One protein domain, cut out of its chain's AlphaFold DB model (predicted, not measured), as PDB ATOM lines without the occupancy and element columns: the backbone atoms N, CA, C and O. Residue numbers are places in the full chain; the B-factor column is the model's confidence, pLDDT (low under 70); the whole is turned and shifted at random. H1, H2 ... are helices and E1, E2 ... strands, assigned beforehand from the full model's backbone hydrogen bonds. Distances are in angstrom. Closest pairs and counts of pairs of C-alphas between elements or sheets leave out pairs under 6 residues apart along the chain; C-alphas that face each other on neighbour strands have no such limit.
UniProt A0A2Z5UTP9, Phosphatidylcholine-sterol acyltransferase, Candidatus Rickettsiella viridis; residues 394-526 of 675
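What this domain is: This is residues 394 to 526 of the 675 residues of the protein "Phosphatidylcholine-sterol acyltransferase" of Candidatus Rickettsiella viridis (UniProt A0A2Z5UTP9). What shape is this? A strongly twisted five-stranded sheet has the long helix H3 packed across one face, with H2 beside the strands near E5: two layers, helices on one face of a sheet. H1 packs on H3, and H4 lies off the sheet near H1. What makes it up? The printed part has 133 residues, with named elements H1 E1 E2 E3 E4 H2 E5 H3 H4, mixed helices and strands; the mixed sheet runs E4 E3 E2 E1 E5. It is compact, radius of gyration of the C-alphas 14.0 A, spanning 41 by 37 by 29 A.

How they stand to each other: How do strands pair? E2, residues 420 to 426, is parallel to E1, residues 404 to 408, with N 422 and O 405 within hydrogen-bond range at 2.8 A. E2, E3, residues 432 to 438, and E4, residues 452 to 455, form a meander of two hairpins, each strand the antiparallel neighbour of the one before, with N 433 and O 425 at 2.7 A and N 455 and O 432 at 2.8 A. E5, residues 477 to 480, is antiparallel to E1, with N 408 and O 477 at 2.8 A. Where are the helices? H3, residues 488 to 505, runs across the strands, 87 degrees to E2 on the local plane, height over the sheet 8.6 A. With residues 489 to 493 alone it touches H2, residues 459 to 469, the closest C-alphas being Leu 461 and Trp 489, 6.5 A. H1, residues 395 to 398, touches H3 with closest C-alphas Met 397 and Gln 495, 5.9 A; H4, residues 514 to 524, is apart from H3. Are the helix backbones complete? Every O i to N i+4 pair is within hydrogen-bond range in H2, H3 and H4; H1 is too short for one.

Where its parts are: Where are the anchors? H1 begins at C-alpha 395 (-19.879, 18.963, -0.569), and H4 ends at C-alpha 524 (-26.839, 8.753, 12.623). Which elements are long? H3 measures 25.7 A, E2 20.3 A and E3 19.4 A from first to last C-alpha.

The domain as a whole: Is it unbroken? The printed part has no cut; the links E1 to E2 and E3 to E4 are long. Where is confidence low? Residues 512 to 526 are among 44 under 70.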
ATOM      1  N   ASN A 394     -17.594  22.138  -2.460       50.62
ATOM      2  CA  ASN A 394     -18.995  21.972  -2.876       50.62
ATOM      3  C   ASN A 394     -19.602  20.629  -2.395       50.62
ATOM      4  O   ASN A 394     -20.148  19.869  -3.199       50.62
ATOM      5  N   PRO A 395     -19.500  20.280  -1.101       48.22
ATOM      6  CA  PRO A 395     -19.879  18.963  -0.569       48.22
ATOM      7  C   PRO A 395     -21.324  18.565  -0.894       48.22
ATOM      8  O   PRO A 395     -21.613  17.411  -1.217       48.22
ATOM      9  N   GLU A 396     -22.235  19.525  -0.899       64.44
ATOM     10  CA  GLU A 396     -23.654  19.338  -1.167       64.44
ATOM     11  C   GLU A 396     -23.903  18.891  -2.605       64.44
ATOM     12  O   GLU A 396     -24.786  18.065  -2.848       64.44
ATOM     13  N   MET A 397     -23.083  19.361  -3.549       55.22
ATOM     14  CA  MET A 397     -23.137  18.958  -4.957       55.22
ATOM     15  C   MET A 397     -22.764  17.484  -5.149       55.22
ATOM     16  O   MET A 397     -23.278  16.843  -6.064       55.22
ATOM     17  N   TYR A 398     -21.986  16.917  -4.223       46.19
ATOM     18  CA  TYR A 398     -21.599  15.501  -4.191       46.19
ATOM     19  C   TYR A 398     -22.389  14.677  -3.161       46.19
ATOM     20  O   TYR A 398     -22.037  13.538  -2.861       46.19
ATOM     21  N   GLY A 399     -23.490  15.227  -2.638       44.78
ATOM     22  CA  GLY A 399     -24.431  14.511  -1.774       44.78
ATOM     23  C   GLY A 399     -24.112  14.560  -0.278       44.78
ATOM     24  O   GLY A 399     -24.851  13.977   0.517       44.78
ATOM     25  N   PHE A 400     -23.076  15.294   0.126       52.38
ATOM     26  CA  PHE A 400     -22.745  15.564   1.524       52.38
ATOM     27  C   PHE A 400     -23.583  16.743   2.031       52.38
ATOM     28  O   PHE A 400     -23.118  17.874   2.098       52.38
ATOM     29  N   THR A 401     -24.856  16.483   2.333       62.50
ATOM     30  CA  THR A 401     -25.809  17.503   2.816       62.50
ATOM     31  C   THR A 401     -26.155  17.355   4.298       62.50
ATOM     32  O   THR A 401     -26.893  18.173   4.841       62.50
ATOM     33  N   SER A 402     -25.648  16.316   4.970       61.06
ATOM     34  CA  SER A 402     -25.923  16.085   6.393       61.06
ATOM     35  C   SER A 402     -25.309  17.206   7.239       61.06
ATOM     36  O   SER A 402     -24.119  17.477   7.142       61.06
ATOM     37  N   GLY A 403     -26.119  17.849   8.081       69.44
ATOM     38  CA  GLY A 403     -25.714  19.068   8.794       69.44
ATOM     39  C   GLY A 403     -26.239  20.367   8.174       69.44
ATOM     40  O   GLY A 403     -25.864  21.434   8.645       69.44
ATOM     41  N   CYS A 404     -27.132  20.281   7.180       81.00
ATOM     42  CA  CYS A 404     -27.949  21.393   6.687       81.00
ATOM     43  C   CYS A 404     -29.445  21.061   6.836       81.00
ATOM     44  O   CYS A 404     -29.942  20.150   6.186       81.00
ATOM     45  N   ALA A 405     -30.180  21.756   7.699       87.56
ATOM     46  CA  ALA A 405     -31.606  21.495   7.893       87.56
ATOM     47  C   ALA A 405     -32.461  22.094   6.759       87.56
ATOM     48  O   ALA A 405     -32.088  23.096   6.155       87.56
ATOM     49  N   ILE A 406     -33.631  21.512   6.497       90.31
ATOM     50  CA  ILE A 406     -34.643  22.095   5.606       90.31
ATOM     51  C   ILE A 406     -35.863  22.445   6.446       90.31
ATOM     52  O   ILE A 406     -36.395  21.592   7.160       90.31
ATOM     53  N   TYR A 407     -36.325  23.680   6.315       88.88
ATOM     54  CA  TYR A 407     -37.592  24.142   6.863       88.88
ATOM     55  C   TYR A 407     -38.507  24.618   5.738       88.88
ATOM     56  O   TYR A 407     -38.041  25.011   4.669       88.88
ATOM     57  N   TYR A 408     -39.808  24.597   5.989       87.44
ATOM     58  CA  TYR A 408     -40.830  25.131   5.101       87.44
ATOM     59  C   TYR A 408     -41.833  25.945   5.920       87.44
ATOM     60  O   TYR A 408     -42.328  25.439   6.920       87.44
ATOM     61  N   GLY A 409     -42.141  27.182   5.535       77.69
ATOM     62  CA  GLY A 409     -43.061  28.038   6.293       77.69
ATOM     63  C   GLY A 409     -43.452  29.319   5.565       77.69
ATOM     64  O   GLY A 409     -42.785  29.715   4.611       77.69
ATOM     65  N   PHE A 410     -44.526  29.965   6.031       61.19
ATOM     66  CA  PHE A 410     -45.155  31.116   5.368       61.19
ATOM     67  C   PHE A 410     -44.850  32.477   6.023       61.19
ATOM     68  O   PHE A 410     -44.948  33.485   5.329       61.19
ATOM     69  N   ASN A 411     -44.453  32.529   7.306       54.88
ATOM     70  CA  ASN A 411     -43.964  33.735   7.997       54.88
ATOM     71  C   ASN A 411     -43.180  33.395   9.286       54.88
ATOM     72  O   ASN A 411     -43.348  32.311   9.825       54.88
ATOM     73  N   LYS A 412     -42.307  34.333   9.706       53.41
ATOM     74  CA  LYS A 412     -41.401  34.382  10.884       53.41
ATOM     75  C   LYS A 412     -41.032  33.057  11.587       53.41
ATOM     76  O   LYS A 412     -41.837  32.376  12.199       53.41
ATOM     77  N   CYS A 413     -39.728  32.801  11.606       52.78
ATOM     78  CA  CYS A 413     -39.075  31.763  12.393       52.78
ATOM     79  C   CYS A 413     -39.248  32.032  13.907       52.78
ATOM     80  O   CYS A 413     -38.537  32.876  14.448       52.78
ATOM     81  N   GLU A 414     -40.198  31.369  14.576       48.44
ATOM     82  CA  GLU A 414     -40.381  31.481  16.039       48.44
ATOM     83  C   GLU A 414     -39.354  30.649  16.823       48.44
ATOM     84  O   GLU A 414     -38.876  31.075  17.873       48.44
ATOM     85  N   GLU A 415     -38.949  29.492  16.288       57.84
ATOM     86  CA  GLU A 415     -37.858  28.705  16.865       57.84
ATOM     87  C   GLU A 415     -36.496  29.233  16.394       57.84
ATOM     88  O   GLU A 415     -36.301  29.429  15.192       57.84
ATOM     89  N   PRO A 416     -35.502  29.399  17.282       68.31
ATOM     90  CA  PRO A 416     -34.144  29.708  16.856       68.31
ATOM     91  C   PRO A 416     -33.591  28.560  15.999       68.31
ATOM     92  O   PRO A 416     -33.397  27.438  16.482       68.31
ATOM     93  N   ILE A 417     -33.326  28.834  14.717       78.94
ATOM     94  CA  ILE A 417     -32.656  27.882  13.827       78.94
ATOM     95  C   ILE A 417     -31.250  27.651  14.366       78.94
ATOM     96  O   ILE A 417     -30.431  28.558  14.450       78.94
ATOM     97  N   LYS A 418     -30.962  26.403  14.730       75.88
ATOM     98  CA  LYS A 418     -29.616  25.976  15.108       75.88
ATOM     99  C   LYS A 418     -28.883  25.507  13.855       75.88
ATOM    100  O   LYS A 418     -29.422  24.687  13.115       75.88
ATOM    101  N   GLY A 419     -27.655  25.984  13.657       81.38
ATOM    102  CA  GLY A 419     -26.750  25.529  12.596       81.38
ATOM    103  C   GLY A 419     -27.153  25.949  11.179       81.38
ATOM    104  O   GLY A 419     -27.856  26.936  10.981       81.38
ATOM    105  N   ASN A 420     -26.647  25.232  10.176       88.38
ATOM    106  CA  ASN A 420     -26.883  25.588   8.778       88.38
ATOM    107  C   ASN A 420     -28.270  25.121   8.323       88.38
ATOM    108  O   ASN A 420     -28.685  24.007   8.647       88.38
ATOM    109  N   ALA A 421     -28.988  25.935   7.554       90.19
ATOM    110  CA  ALA A 421     -30.301  25.552   7.050       90.19
ATOM    111  C   ALA A 421     -30.696  26.274   5.761       90.19
ATOM    112  O   ALA A 421     -30.204  27.361   5.456       90.19
ATOM    113  N   VAL A 422     -31.653  25.685   5.050       92.31
ATOM    114  CA  VAL A 422     -32.461  26.359   4.035       92.31
ATOM    115  C   VAL A 422     -33.912  26.422   4.504       92.31
ATOM    116  O   VAL A 422     -34.457  25.434   4.998       92.31
ATOM    117  N   VAL A 423     -34.542  27.583   4.357       90.62
ATOM    118  CA  VAL A 423     -35.958  27.792   4.684       90.62
ATOM    119  C   VAL A 423     -36.694  28.122   3.400       90.62
ATOM    120  O   VAL A 423     -36.336  29.078   2.716       90.62
ATOM    121  N   LEU A 424     -37.690  27.311   3.067       90.69
ATOM    122  CA  LEU A 424     -38.503  27.439   1.866       90.69
ATOM    123  C   LEU A 424     -39.832  28.125   2.195       90.69
ATOM    124  O   LEU A 424     -40.513  27.748   3.149       90.69
ATOM    125  N   THR A 425     -40.241  29.071   1.360       86.56
ATOM    126  CA  THR A 425     -41.499  29.805   1.497       86.56
ATOM    127  C   THR A 425     -42.170  29.910   0.142       86.56
ATOM    128  O   THR A 425     -41.566  30.348  -0.834       86.56
ATOM    129  N   LYS A 426     -43.432  29.497   0.055       83.62
ATOM    130  CA  LYS A 426     -44.163  29.517  -1.211       83.62
ATOM    131  C   LYS A 426     -44.549  30.951  -1.580       83.62
ATOM    132  O   LYS A 426     -45.097  31.680  -0.755       83.62
ATOM    133  N   THR A 427     -44.260  31.357  -2.810       80.12
ATOM    134  CA  THR A 427     -44.641  32.666  -3.352       80.12
ATOM    135  C   THR A 427     -46.012  32.607  -4.026       80.12
ATOM    136  O   THR A 427     -46.566  31.531  -4.260       80.12
ATOM    137  N   LYS A 428     -46.564  33.780  -4.367       73.00
ATOM    138  CA  LYS A 428     -47.865  33.905  -5.051       73.00
ATOM    139  C   LYS A 428     -47.902  33.198  -6.414       73.00
ATOM    140  O   LYS A 428     -48.950  32.695  -6.794       73.00
ATOM    141  N   ASP A 429     -46.756  33.084  -7.085       74.75
ATOM    142  CA  ASP A 429     -46.626  32.480  -8.420       74.75
ATOM    143  C   ASP A 429     -46.267  30.983  -8.371       74.75
ATOM    144  O   ASP A 429     -45.681  30.451  -9.311       74.75
ATOM    145  N   ASN A 430     -46.552  30.303  -7.253       71.31
ATOM    146  CA  ASN A 430     -46.168  28.908  -6.989       71.31
ATOM    147  C   ASN A 430     -44.654  28.616  -7.045       71.31
ATOM    148  O   ASN A 430     -44.258  27.451  -7.035       71.31
ATOM    149  N   ASN A 431     -43.799  29.639  -7.045       84.50
ATOM    150  CA  ASN A 431     -42.360  29.463  -6.875       84.50
ATOM    151  C   ASN A 431     -41.995  29.388  -5.383       84.50
ATOM    152  O   ASN A 431     -42.809  29.675  -4.506       84.50
ATOM    153  N   MET A 432     -40.751  29.020  -5.088       87.38
ATOM    154  CA  MET A 432     -40.247  28.853  -3.726       87.38
ATOM    155  C   MET A 432     -39.188  29.909  -3.435       87.38
ATOM    156  O   MET A 432     -38.092  29.864  -3.984       87.38
ATOM    157  N   GLU A 433     -39.497  30.860  -2.566       90.31
ATOM    158  CA  GLU A 433     -38.493  31.736  -1.974       90.31
ATOM    159  C   GLU A 433     -37.654  30.940  -0.971       90.31
ATOM    160  O   GLU A 433     -38.187  30.193  -0.155       90.31
ATOM    161  N   VAL A 434     -36.333  31.082  -1.046       92.44
ATOM    162  CA  VAL A 434     -35.390  30.354  -0.201       92.44
ATOM    163  C   VAL A 434     -34.520  31.320   0.573       92.44
ATOM    164  O   VAL A 434     -33.817  32.146  -0.017       92.44
ATOM    165  N   LEU A 435     -34.553  31.174   1.894       91.00
ATOM    166  CA  LEU A 435     -33.660  31.832   2.836       91.00
ATOM    167  C   LEU A 435     -32.574  30.857   3.287       91.00
ATOM    168  O   LEU A 435     -32.804  29.651   3.387       91.00
ATOM    169  N   PHE A 436     -31.399  31.393   3.596       91.81
ATOM    170  CA  PHE A 436     -30.222  30.611   3.960       91.81
ATOM    171  C   PHE A 436     -29.769  30.983   5.363       91.81
ATOM    172  O   PHE A 436     -29.692  32.166   5.690       91.81
ATOM    173  N   PHE A 437     -29.437  29.981   6.168       89.88
ATOM    174  CA  PHE A 437     -28.867  30.143   7.498       89.88
ATOM    175  C   PHE A 437     -27.502  29.464   7.556       89.88
ATOM    176  O   PHE A 437     -27.355  28.328   7.096       89.88
ATOM    177  N   GLN A 438     -26.518  30.139   8.144       87.06
ATOM    178  CA  GLN A 438     -25.200  29.590   8.449       87.06
ATOM    179  C   GLN A 438     -24.934  29.746   9.944       87.06
ATOM    180  O   GLN A 438     -25.023  30.841  10.483       87.06
ATOM    181  N   GLN A 439     -24.625  28.638  10.620       82.31
ATOM    182  CA  GLN A 439     -24.374  28.599  12.066       82.31
ATOM    183  C   GLN A 439     -25.506  29.206  12.921       82.31
ATOM    184  O   GLN A 439     -25.269  29.676  14.026       82.31
ATOM    185  N   GLY A 440     -26.748  29.134  12.436       82.38
ATOM    186  CA  GLY A 440     -27.940  29.686  13.083       82.38
ATOM    187  C   GLY A 440     -28.249  31.142  12.730       82.38
ATOM    188  O   GLY A 440     -29.328  31.627  13.051       82.38
ATOM    189  N   GLU A 441     -27.362  31.809  11.993       86.56
ATOM    190  CA  GLU A 441     -27.533  33.194  11.560       86.56
ATOM    191  C   GLU A 441     -28.065  33.279  10.129       86.56
ATOM    192  O   GLU A 441     -27.642  32.539   9.237       86.56
ATOM    193  N   LEU A 442     -28.992  34.209   9.894       88.62
ATOM    194  CA  LEU A 442     -29.568  34.451   8.573       88.62
ATOM    195  C   LEU A 442     -28.529  35.106   7.651       88.62
ATOM    196  O   LEU A 442     -27.965  36.152   7.974       88.62
ATOM    197  N   VAL A 443     -28.324  34.530   6.467       89.56
ATOM    198  CA  VAL A 443     -27.328  35.005   5.502       89.56
ATOM    199  C   VAL A 443     -27.762  36.347   4.910       89.56
ATOM    200  O   VAL A 443     -28.822  36.487   4.290       89.56
ATOM    201  N   ARG A 444     -26.905  37.353   5.086       88.94
ATOM    202  CA  ARG A 444     -27.099  38.730   4.624       88.94
ATOM    203  C   ARG A 444     -25.945  39.158   3.725       88.94
ATOM    204  O   ARG A 444     -24.861  38.585   3.772       88.94
ATOM    205  N   ASP A 445     -26.185  40.150   2.881       83.38
ATOM    206  CA  ASP A 445     -25.131  40.800   2.113       83.38
ATOM    207  C   ASP A 445     -24.308  41.770   2.981       83.38
ATOM    208  O   ASP A 445     -24.619  42.029   4.145       83.38
ATOM    209  N   LYS A 446     -23.256  42.352   2.391       77.62
ATOM    210  CA  LYS A 446     -22.364  43.312   3.066       77.62
ATOM    211  C   LYS A 446     -23.071  44.585   3.561       77.62
ATOM    212  O   LYS A 446     -22.474  45.341   4.317       77.62
ATOM    213  N   LYS A 447     -24.311  44.842   3.128       81.69
ATOM    214  CA  LYS A 447     -25.145  45.986   3.526       81.69
ATOM    215  C   LYS A 447     -26.246  45.581   4.521       81.69
ATOM    216  O   LYS A 447     -27.106  46.398   4.835       81.69
ATOM    217  N   GLY A 448     -26.243  44.336   5.009       78.56
ATOM    218  CA  GLY A 448     -27.205  43.818   5.986       78.56
ATOM    219  C   GLY A 448     -28.536  43.336   5.395       78.56
ATOM    220  O   GLY A 448     -29.420  42.902   6.146       78.56
ATOM    221  N   LYS A 449     -28.699  43.357   4.065       85.81
ATOM    222  CA  LYS A 449     -29.919  42.891   3.393       85.81
ATOM    223  C   LYS A 449     -29.926  41.367   3.312       85.81
ATOM    224  O   LYS A 449     -28.927  40.748   2.962       85.81
ATOM    225  N   VAL A 450     -31.068  40.755   3.619       86.19
ATOM    226  CA  VAL A 450     -31.240  39.295   3.572       86.19
ATOM    227  C   VAL A 450     -31.031  38.780   2.150       86.19
ATOM    228  O   VAL A 450     -31.668  39.271   1.212       86.19
ATOM    229  N   ARG A 451     -30.162  37.778   1.995       88.19
ATOM    230  CA  ARG A 451     -29.963  37.087   0.721       88.19
ATOM    231  C   ARG A 451     -30.993  35.977   0.579       88.19
ATOM    232  O   ARG A 451     -31.061  35.069   1.405       88.19
ATOM    233  N   LYS A 452     -31.783  36.067  -0.485       90.06
ATOM    234  CA  LYS A 452     -32.853  35.128  -0.810       90.06
ATOM    235  C   LYS A 452     -32.892  34.845  -2.302       90.06
ATOM    236  O   LYS A 452     -32.550  35.726  -3.086       90.06
ATOM    237  N   VAL A 453     -33.316  33.645  -2.686       91.56
ATOM    238  CA  VAL A 453     -33.486  33.269  -4.099       91.56
ATOM    239  C   VAL A 453     -34.860  32.689  -4.359       91.56
ATOM    240  O   VAL A 453     -35.465  32.117  -3.460       91.56
ATOM    241  N   ILE A 454     -35.338  32.816  -5.593       90.69
ATOM    242  CA  ILE A 454     -36.572  32.176  -6.041       90.69
ATOM    243  C   ILE A 454     -36.200  30.910  -6.811       90.69
ATOM    244  O   ILE A 454     -35.478  30.968  -7.805       90.69
ATOM    245  N   LEU A 455     -36.681  29.763  -6.346       88.62
ATOM    246  CA  LEU A 455     -36.534  28.471  -6.996       88.62
ATOM    247  C   LEU A 455     -37.848  28.046  -7.636       88.62
ATOM    248  O   LEU A 455     -38.907  28.115  -7.016       88.62
ATOM    249  N   ASN A 456     -37.746  27.499  -8.839       87.19
ATOM    250  CA  ASN A 456     -38.805  26.698  -9.425       87.19
ATOM    251  C   ASN A 456     -38.450  25.222  -9.200       87.19
ATOM    252  O   ASN A 456     -37.480  24.711  -9.768       87.19
ATOM    253  N   LEU A 457     -39.163  24.562  -8.286       82.94
ATOM    254  CA  LEU A 457     -38.957  23.141  -8.027       82.94
ATOM    255  C   LEU A 457     -39.594  22.324  -9.150       82.94
ATOM    256  O   LEU A 457     -40.694  22.621  -9.607       82.94
ATOM    257  N   SER A 458     -38.928  21.247  -9.571       83.56
ATOM    258  CA  SER A 458     -39.553  20.308 -10.501       83.56
ATOM    259  C   SER A 458     -40.818  19.708  -9.884       83.56
ATOM    260  O   SER A 458     -40.894  19.531  -8.666       83.56
ATOM    261  N   THR A 459     -41.779  19.322 -10.726       82.50
ATOM    262  CA  THR A 459     -43.069  18.756 -10.297       82.50
ATOM    263  C   THR A 459     -42.911  17.610  -9.293       82.50
ATOM    264  O   THR A 459     -43.663  17.522  -8.327       82.50
ATOM    265  N   GLU A 460     -41.891  16.764  -9.471       81.94
ATOM    266  CA  GLU A 460     -41.586  15.666  -8.546       81.94
ATOM    267  C   GLU A 460     -41.095  16.163  -7.179       81.94
ATOM    268  O   GLU A 460     -41.562  15.688  -6.147       81.94
ATOM    269  N   LEU A 461     -40.175  17.135  -7.139       82.31
ATOM    270  CA  LEU A 461     -39.676  17.680  -5.870       82.31
ATOM    271  C   LEU A 461     -40.758  18.464  -5.130       82.31
ATOM    272  O   LEU A 461     -40.846  18.354  -3.909       82.31
ATOM    273  N   GLN A 462     -41.594  19.204  -5.864       85.31
ATOM    274  CA  GLN A 462     -42.738  19.909  -5.298       85.31
ATOM    275  C   GLN A 462     -43.720  18.922  -4.662       85.31
ATOM    276  O   GLN A 462     -44.086  19.093  -3.506       85.31
ATOM    277  N   LYS A 463     -44.058  17.827  -5.357       84.56
ATOM    278  CA  LYS A 463     -44.944  16.782  -4.825       84.56
ATOM    279  C   LYS A 463     -44.391  16.139  -3.549       84.56
ATOM    280  O   LYS A 463     -45.137  15.950  -2.597       84.56
ATOM    281  N   GLN A 464     -43.096  15.808  -3.509       86.38
ATOM    282  CA  GLN A 464     -42.457  15.242  -2.310       86.38
ATOM    283  C   GLN A 464     -42.470  16.230  -1.136       86.38
ATOM    284  O   GLN A 464     -42.723  15.838   0.002       86.38
ATOM    285  N   LEU A 465     -42.226  17.511  -1.419       85.25
ATOM    286  CA  LEU A 465     -42.270  18.564  -0.414       85.25
ATOM    287  C   LEU A 465     -43.693  18.754   0.127       85.25
ATOM    288  O   LEU A 465     -43.875  18.703   1.341       85.25
ATOM    289  N   ASP A 466     -44.693  18.863  -0.748       84.69
ATOM    290  CA  ASP A 466     -46.104  19.000  -0.372       84.69
ATOM    291  C   ASP A 466     -46.576  17.796   0.466       84.69
ATOM    292  O   ASP A 466     -47.217  17.973   1.503       84.69
ATOM    293  N   LEU A 467     -46.174  16.571   0.097       84.25
ATOM    294  CA  LEU A 467     -46.432  15.360   0.889       84.25
ATOM    295  C   LEU A 467     -45.783  15.416   2.281       84.25
ATOM    296  O   LEU A 467     -46.381  14.964   3.255       84.25
ATOM    297  N   SER A 468     -44.562  15.949   2.384       80.75
ATOM    298  CA  SER A 468     -43.834  16.041   3.659       80.75
ATOM    299  C   SER A 468     -44.391  17.114   4.603       80.75
ATOM    300  O   SER A 468     -44.290  16.978   5.826       80.75
ATOM    301  N   VAL A 469     -44.991  18.170   4.047       79.06
ATOM    302  CA  VAL A 469     -45.502  19.325   4.793       79.06
ATOM    303  C   VAL A 469     -46.997  19.190   5.122       79.06
ATOM    304  O   VAL A 469     -47.402  19.607   6.207       79.06
ATOM    305  N   GLY A 470     -47.803  18.556   4.263       72.31
ATOM    306  CA  GLY A 470     -49.257  18.419   4.429       72.31
ATOM    307  C   GLY A 470     -50.062  19.683   4.066       72.31
ATOM    308  O   GLY A 470     -49.515  20.650   3.547       72.31
ATOM    309  N   ASN A 471     -51.377  19.678   4.348       59.94
ATOM    310  CA  ASN A 471     -52.350  20.717   3.934       59.94
ATOM    311  C   ASN A 471     -52.566  21.876   4.937       59.94
ATOM    312  O   ASN A 471     -53.519  22.639   4.788       59.94
ATOM    313  N   GLN A 472     -51.743  22.021   5.975       54.47
ATOM    314  CA  GLN A 472     -51.961  23.043   7.008       54.47
ATOM    315  C   GLN A 472     -51.187  24.333   6.699       54.47
ATOM    316  O   GLN A 472     -49.977  24.305   6.483       54.47
ATOM    317  N   ALA A 473     -51.896  25.465   6.674       52.59
ATOM    318  CA  ALA A 473     -51.330  26.798   6.485       52.59
ATOM    319  C   ALA A 473     -51.118  27.484   7.846       52.59
ATOM    320  O   ALA A 473     -52.040  27.508   8.657       52.59
ATOM    321  N   GLY A 474     -49.932  28.057   8.077       58.50
ATOM    322  CA  GLY A 474     -49.667  28.913   9.243       58.50
ATOM    323  C   GLY A 474     -48.189  28.997   9.619       58.50
ATOM    324  O   GLY A 474     -47.574  30.044   9.430       58.50
ATOM    325  N   ASP A 475     -47.601  27.874  10.043       65.50
ATOM    326  CA  ASP A 475     -46.338  27.888  10.799       65.50
ATOM    327  C   ASP A 475     -45.132  27.304  10.046       65.50
ATOM    328  O   ASP A 475     -45.256  26.536   9.086       65.50
ATOM    329  N   MET A 476     -43.928  27.679  10.490       75.06
ATOM    330  CA  MET A 476     -42.673  27.129   9.979       75.06
ATOM    331  C   MET A 476     -42.449  25.700  10.490       75.06
ATOM    332  O   MET A 476     -42.273  25.459  11.680       75.06
ATOM    333  N   ARG A 477     -42.364  24.744   9.567       79.00
ATOM    334  CA  ARG A 477     -42.152  23.322   9.836       79.00
ATOM    335  C   ARG A 477     -40.738  22.885   9.476       79.00
ATOM    336  O   ARG A 477     -40.220  23.202   8.408       79.00
ATOM    337  N   LYS A 478     -40.131  22.069  10.336       84.62
ATOM    338  CA  LYS A 478     -38.880  21.354  10.044       84.62
ATOM    339  C   LYS A 478     -39.176  20.160   9.134       84.62
ATOM    340  O   LYS A 478     -39.808  19.201   9.567       84.62
ATOM    341  N   VAL A 479     -38.727  20.233   7.883       85.69
ATOM    342  CA  VAL A 479     -38.850  19.158   6.883       85.69
ATOM    343  C   VAL A 479     -37.800  18.078   7.146       85.69
ATOM    344  O   VAL A 479     -38.118  16.894   7.172       85.69
ATOM    345  N   VAL A 480     -36.554  18.488   7.407       81.88
ATOM    346  CA  VAL A 480     -35.497  17.604   7.913       81.88
ATOM    347  C   VAL A 480     -34.530  18.387   8.799       81.88
ATOM    348  O   VAL A 480     -34.116  19.493   8.462       81.88
ATOM    349  N   GLY A 481     -34.193  17.842   9.965       77.38
ATOM    350  CA  GLY A 481     -33.254  18.458  10.907       77.38
ATOM    351  C   GLY A 481     -31.784  18.141  10.613       77.38
ATOM    352  O   GLY A 481     -31.473  17.139   9.971       77.38
ATOM    353  N   LEU A 482     -30.868  18.935  11.188       67.75
ATOM    354  CA  LEU A 482     -29.408  18.748  11.088       67.75
ATOM    355  C   LEU A 482     -28.966  17.307  11.369       67.75
ATOM    356  O   LEU A 482     -28.080  16.761  10.706       67.75
ATOM    357  N   GLU A 483     -29.610  16.680  12.353       57.97
ATOM    358  CA  GLU A 483     -29.288  15.352  12.867       57.97
ATOM    359  C   GLU A 483     -30.145  14.232  12.249       57.97
ATOM    360  O   GLU A 483     -29.974  13.068  12.589       57.97
ATOM    361  N   GLN A 484     -30.993  14.524  11.260       61.03
ATOM    362  CA  GLN A 484     -31.873  13.531  10.625       61.03
ATOM    363  C   GLN A 484     -31.327  13.038   9.275       61.03
ATOM    364  O   GLN A 484     -30.518  13.706   8.631       61.03
ATOM    365  N   LYS A 485     -31.686  11.821   8.844       61.88
ATOM    366  CA  LYS A 485     -31.175  11.231   7.591       61.88
ATOM    367  C   LYS A 485     -31.805  11.924   6.381       61.88
ATOM    368  O   LYS A 485     -33.012  11.848   6.189       61.88
ATOM    369  N   HIS A 486     -30.980  12.513   5.520       65.69
ATOM    370  CA  HIS A 486     -31.456  13.111   4.274       65.69
ATOM    371  C   HIS A 486     -31.713  12.025   3.226       65.69
ATOM    372  O   HIS A 486     -30.853  11.183   2.955       65.69
ATOM    373  N   SER A 487     -32.908  12.041   2.640       65.81
ATOM    374  CA  SER A 487     -33.228  11.245   1.451       65.81
ATOM    375  C   SER A 487     -32.693  11.920   0.178       65.81
ATOM    376  O   SER A 487     -32.254  13.071   0.197       65.81
ATOM    377  N   VAL A 488     -32.786  11.217  -0.954       64.31
ATOM    378  CA  VAL A 488     -32.376  11.730  -2.271       64.31
ATOM    379  C   VAL A 488     -33.075  13.050  -2.622       64.31
ATOM    380  O   VAL A 488     -32.438  13.945  -3.175       64.31
ATOM    381  N   TRP A 489     -34.359  13.213  -2.283       76.31
ATOM    382  CA  TRP A 489     -35.098  14.436  -2.614       76.31
ATOM    383  C   TRP A 489     -34.713  15.618  -1.711       76.31
ATOM    384  O   TRP A 489     -34.592  16.731  -2.216       76.31
ATOM    385  N   HIS A 490     -34.394  15.384  -0.431       81.31
ATOM    386  CA  HIS A 490     -33.856  16.427   0.457       81.31
ATOM    387  C   HIS A 490     -32.526  16.971  -0.080       81.31
ATOM    388  O   HIS A 490     -32.342  18.180  -0.208       81.31
ATOM    389  N   THR A 491     -31.615  16.071  -0.474       72.31
ATOM    390  CA  THR A 491     -30.339  16.449  -1.097       72.31
ATOM    391  C   THR A 491     -30.558  17.268  -2.366       72.31
ATOM    392  O   THR A 491     -29.894  18.282  -2.560       72.31
ATOM    393  N   ARG A 492     -31.522  16.882  -3.210       78.56
ATOM    394  CA  ARG A 492     -31.838  17.614  -4.445       78.56
ATOM    395  C   ARG A 492     -32.398  19.013  -4.193       78.56
ATOM    396  O   ARG A 492     -32.053  19.917  -4.949       78.56
ATOM    397  N   ILE A 493     -33.209  19.205  -3.153       82.75
ATOM    398  CA  ILE A 493     -33.701  20.532  -2.751       82.75
ATOM    399  C   ILE A 493     -32.539  21.425  -2.305       82.75
ATOM    400  O   ILE A 493     -32.418  22.544  -2.796       82.75
ATOM    401  N   ILE A 494     -31.646  20.923  -1.445       82.94
ATOM    402  CA  ILE A 494     -30.470  21.680  -0.975       82.94
ATOM    403  C   ILE A 494     -29.555  22.043  -2.153       82.94
ATOM    404  O   ILE A 494     -29.139  23.189  -2.286       82.94
ATOM    405  N   GLN A 495     -29.303  21.101  -3.064       83.81
ATOM    406  CA  GLN A 495     -28.529  21.365  -4.279       83.81
ATOM    407  C   GLN A 495     -29.201  22.391  -5.198       83.81
ATOM    408  O   GLN A 495     -28.516  23.216  -5.795       83.81
ATOM    409  N   ALA A 496     -30.529  22.347  -5.345       88.12
ATOM    410  CA  ALA A 496     -31.266  23.334  -6.132       88.12
ATOM    411  C   ALA A 496     -31.163  24.730  -5.507       88.12
ATOM    412  O   ALA A 496     -30.919  25.692  -6.228       88.12
ATOM    413  N   ALA A 497     -31.266  24.828  -4.180       89.00
ATOM    414  CA  ALA A 497     -31.081  26.072  -3.442       89.00
ATOM    415  C   ALA A 497     -29.673  26.648  -3.595       89.00
ATOM    416  O   ALA A 497     -29.544  27.832  -3.897       89.00
ATOM    417  N   ILE A 498     -28.633  25.823  -3.461       87.06
ATOM    418  CA  ILE A 498     -27.240  26.259  -3.629       87.06
ATOM    419  C   ILE A 498     -26.984  26.708  -5.069       87.06
ATOM    420  O   ILE A 498     -26.473  27.802  -5.276       87.06
ATOM    421  N   ARG A 499     -27.440  25.939  -6.069       88.00
ATOM    422  CA  ARG A 499     -27.349  26.351  -7.481       88.00
ATOM    423  C   ARG A 499     -28.104  27.650  -7.761       88.00
ATOM    424  O   ARG A 499     -27.623  28.479  -8.525       88.00
ATOM    425  N   GLY A 500     -29.279  27.833  -7.159       88.69
ATOM    426  CA  GLY A 500     -30.055  29.066  -7.277       88.69
ATOM    427  C   GLY A 500     -29.341  30.260  -6.646       88.69
ATOM    428  O   GLY A 500     -29.286  31.325  -7.254       88.69
ATOM    429  N   TYR A 501     -28.744  30.071  -5.467       91.06
ATOM    430  CA  TYR A 501     -27.915  31.075  -4.799       91.06
ATOM    431  C   TYR A 501     -26.721  31.483  -5.658       91.06
ATOM    432  O   TYR A 501     -26.535  32.671  -5.922       91.06
ATOM    433  N   GLU A 502     -25.965  30.502  -6.148       88.69
ATOM    434  CA  GLU A 502     -24.812  30.720  -7.024       88.69
ATOM    435  C   GLU A 502     -25.211  31.427  -8.318       88.69
ATOM    436  O   GLU A 502     -24.562  32.389  -8.721       88.69
ATOM    437  N   GLY A 503     -26.312  31.005  -8.945       87.75
ATOM    438  CA  GLY A 503     -26.815  31.622 -10.168       87.75
ATOM    439  C   GLY A 503     -27.306  33.058  -9.973       87.75
ATOM    440  O   GLY A 503     -27.114  33.887 -10.858       87.75
ATOM    441  N   HIS A 504     -27.926  33.370  -8.831       90.31
ATOM    442  CA  HIS A 504     -28.501  34.694  -8.576       90.31
ATOM    443  C   HIS A 504     -27.475  35.706  -8.053       90.31
ATOM    444  O   HIS A 504     -27.501  36.869  -8.449       90.31
ATOM    445  N   PHE A 505     -26.576  35.280  -7.162       85.50
ATOM    446  CA  PHE A 505     -25.611  36.169  -6.508       85.50
ATOM    447  C   PHE A 505     -24.201  36.089  -7.098       85.50
ATOM    448  O   PHE A 505     -23.375  36.940  -6.779       85.50
ATOM    449  N   GLY A 506     -23.904  35.093  -7.940       81.25
ATOM    450  CA  GLY A 506     -22.560  34.881  -8.489       81.25
ATOM    451  C   GLY A 506     -21.524  34.469  -7.437       81.25
ATOM    452  O   GLY A 506     -20.323  34.545  -7.688       81.25
ATOM    453  N   GLU A 507     -21.976  34.054  -6.253       82.69
ATOM    454  CA  GLU A 507     -21.148  33.691  -5.106       82.69
ATOM    455  C   GLU A 507     -21.527  32.292  -4.609       82.69
ATOM    456  O   GLU A 507     -22.699  31.917  -4.636       82.69
ATOM    457  N   LYS A 508     -20.545  31.529  -4.118       81.25
ATOM    458  CA  LYS A 508     -20.782  30.203  -3.537       81.25
ATOM    459  C   LYS A 508     -21.292  30.307  -2.109       81.25
ATOM    460  O   LYS A 508     -20.829  31.144  -1.337       81.25
ATOM    461  N   ILE A 509     -22.182  29.392  -1.740       82.75
ATOM    462  CA  ILE A 509     -22.619  29.211  -0.359       82.75
ATOM    463  C   ILE A 509     -22.408  27.760   0.063       82.75
ATOM    464  O   ILE A 509     -22.859  26.835  -0.604       82.75
ATOM    465  N   LYS A 510     -21.717  27.577   1.189       80.75
ATOM    466  CA  LYS A 510     -21.435  26.270   1.785       80.75
ATOM    467  C   LYS A 510     -22.261  26.114   3.057       80.75
ATOM    468  O   LYS A 510     -22.090  26.867   4.016       80.75
ATOM    469  N   LEU A 511     -23.182  25.165   3.047       75.81
ATOM    470  CA  LEU A 511     -24.145  24.878   4.112       75.81
ATOM    471  C   LEU A 511     -23.882  23.525   4.785       75.81
ATOM    472  O   LEU A 511     -24.464  23.220   5.821       75.81
ATOM    473  N   ALA A 512     -22.996  22.713   4.232       61.88
ATOM    474  CA  ALA A 512     -22.523  21.464   4.784       61.88
ATOM    475  C   ALA A 512     -21.013  21.367   4.571       61.88
ATOM    476  O   ALA A 512     -20.420  22.046   3.737       61.88
ATOM    477  N   ASP A 513     -20.357  20.503   5.327       56.34
ATOM    478  CA  ASP A 513     -18.979  20.121   5.055       56.34
ATOM    479  C   ASP A 513     -18.873  18.602   4.985       56.34
ATOM    480  O   ASP A 513     -19.698  17.892   5.569       56.34
ATOM    481  N   ILE A 514     -17.896  18.097   4.223       43.50
ATOM    482  CA  ILE A 514     -17.688  16.655   4.044       43.50
ATOM    483  C   ILE A 514     -17.559  15.985   5.409       43.50
ATOM    484  O   ILE A 514     -18.177  14.953   5.646       43.50
ATOM    485  N   TYR A 515     -16.776  16.575   6.312       44.28
ATOM    486  CA  TYR A 515     -16.437  15.967   7.588       44.28
ATOM    487  C   TYR A 515     -17.649  15.899   8.506       44.28
ATOM    488  O   TYR A 515     -17.952  14.815   8.978       44.28
ATOM    489  N   THR A 516     -18.408  16.977   8.688       49.72
ATOM    490  CA  THR A 516     -19.667  16.997   9.441       49.72
ATOM    491  C   THR A 516     -20.729  16.157   8.756       49.72
ATOM    492  O   THR A 516     -21.461  15.458   9.441       49.72
ATOM    493  N   SER A 517     -20.790  16.123   7.424       43.09
ATOM    494  CA  SER A 517     -21.738  15.267   6.708       43.09
ATOM    495  C   SER A 517     -21.443  13.794   6.922       43.09
ATOM    496  O   SER A 517     -22.358  13.037   7.229       43.09
ATOM    497  N   ILE A 518     -20.177  13.392   6.809       42.62
ATOM    498  CA  ILE A 518     -19.704  12.028   7.054       42.62
ATOM    499  C   ILE A 518     -19.810  11.691   8.540       42.62
ATOM    500  O   ILE A 518     -20.270  10.611   8.874       42.62
ATOM    501  N   LEU A 519     -19.467  12.605   9.442       43.38
ATOM    502  CA  LEU A 519     -19.476  12.409  10.892       43.38
ATOM    503  C   LEU A 519     -20.900  12.379  11.450       43.38
ATOM    504  O   LEU A 519     -21.194  11.541  12.290       43.38
ATOM    505  N   LEU A 520     -21.817  13.210  10.950       47.38
ATOM    506  CA  LEU A 520     -23.249  13.132  11.245       47.38
ATOM    507  C   LEU A 520     -23.879  11.913  10.578       47.38
ATOM    508  O   LEU A 520     -24.752  11.292  11.166       47.38
ATOM    509  N   GLN A 521     -23.433  11.524   9.385       44.59
ATOM    510  CA  GLN A 521     -23.838  10.269   8.765       44.59
ATOM    511  C   GLN A 521     -23.375   9.082   9.605       44.59
ATOM    512  O   GLN A 521     -24.202   8.231   9.888       44.59
ATOM    513  N   ILE A 522     -22.135   9.043  10.083       41.06
ATOM    514  CA  ILE A 522     -21.601   8.014  10.981       41.06
ATOM    515  C   ILE A 522     -22.331   8.040  12.330       41.06
ATOM    516  O   ILE A 522     -22.779   6.990  12.769       41.06
ATOM    517  N   LYS A 523     -22.562   9.214  12.938       43.25
ATOM    518  CA  LYS A 523     -23.335   9.372  14.188       43.25
ATOM    519  C   LYS A 523     -24.790   8.911  14.048       43.25
ATOM    520  O   LYS A 523     -25.278   8.220  14.925       43.25
ATOM    521  N   LYS A 524     -25.469   9.225  12.939       45.41
ATOM    522  CA  LYS A 524     -26.839   8.753  12.623       45.41
ATOM    523  C   LYS A 524     -26.889   7.278  12.233       45.41
ATOM    524  O   LYS A 524     -27.929   6.634  12.329       45.41
ATOM    525  N   SER A 525     -25.776   6.773  11.704       39.06
ATOM    526  CA  SER A 525     -25.590   5.372  11.313       39.06
ATOM    527  C   SER A 525     -24.955   4.556  12.437       39.06
ATOM    528  O   SER A 525     -24.639   3.389  12.253       39.06
ATOM    529  N   LEU A 526     -24.811   5.152  13.617       34.97
ATOM    530  CA  LEU A 526     -24.652   4.462  14.876       34.97
ATOM    531  C   LEU A 526     -26.051   4.462  15.512       34.97
ATOM    532  O   LEU A 526     -26.508   5.512  15.958       34.97
TER     533      LEU A 526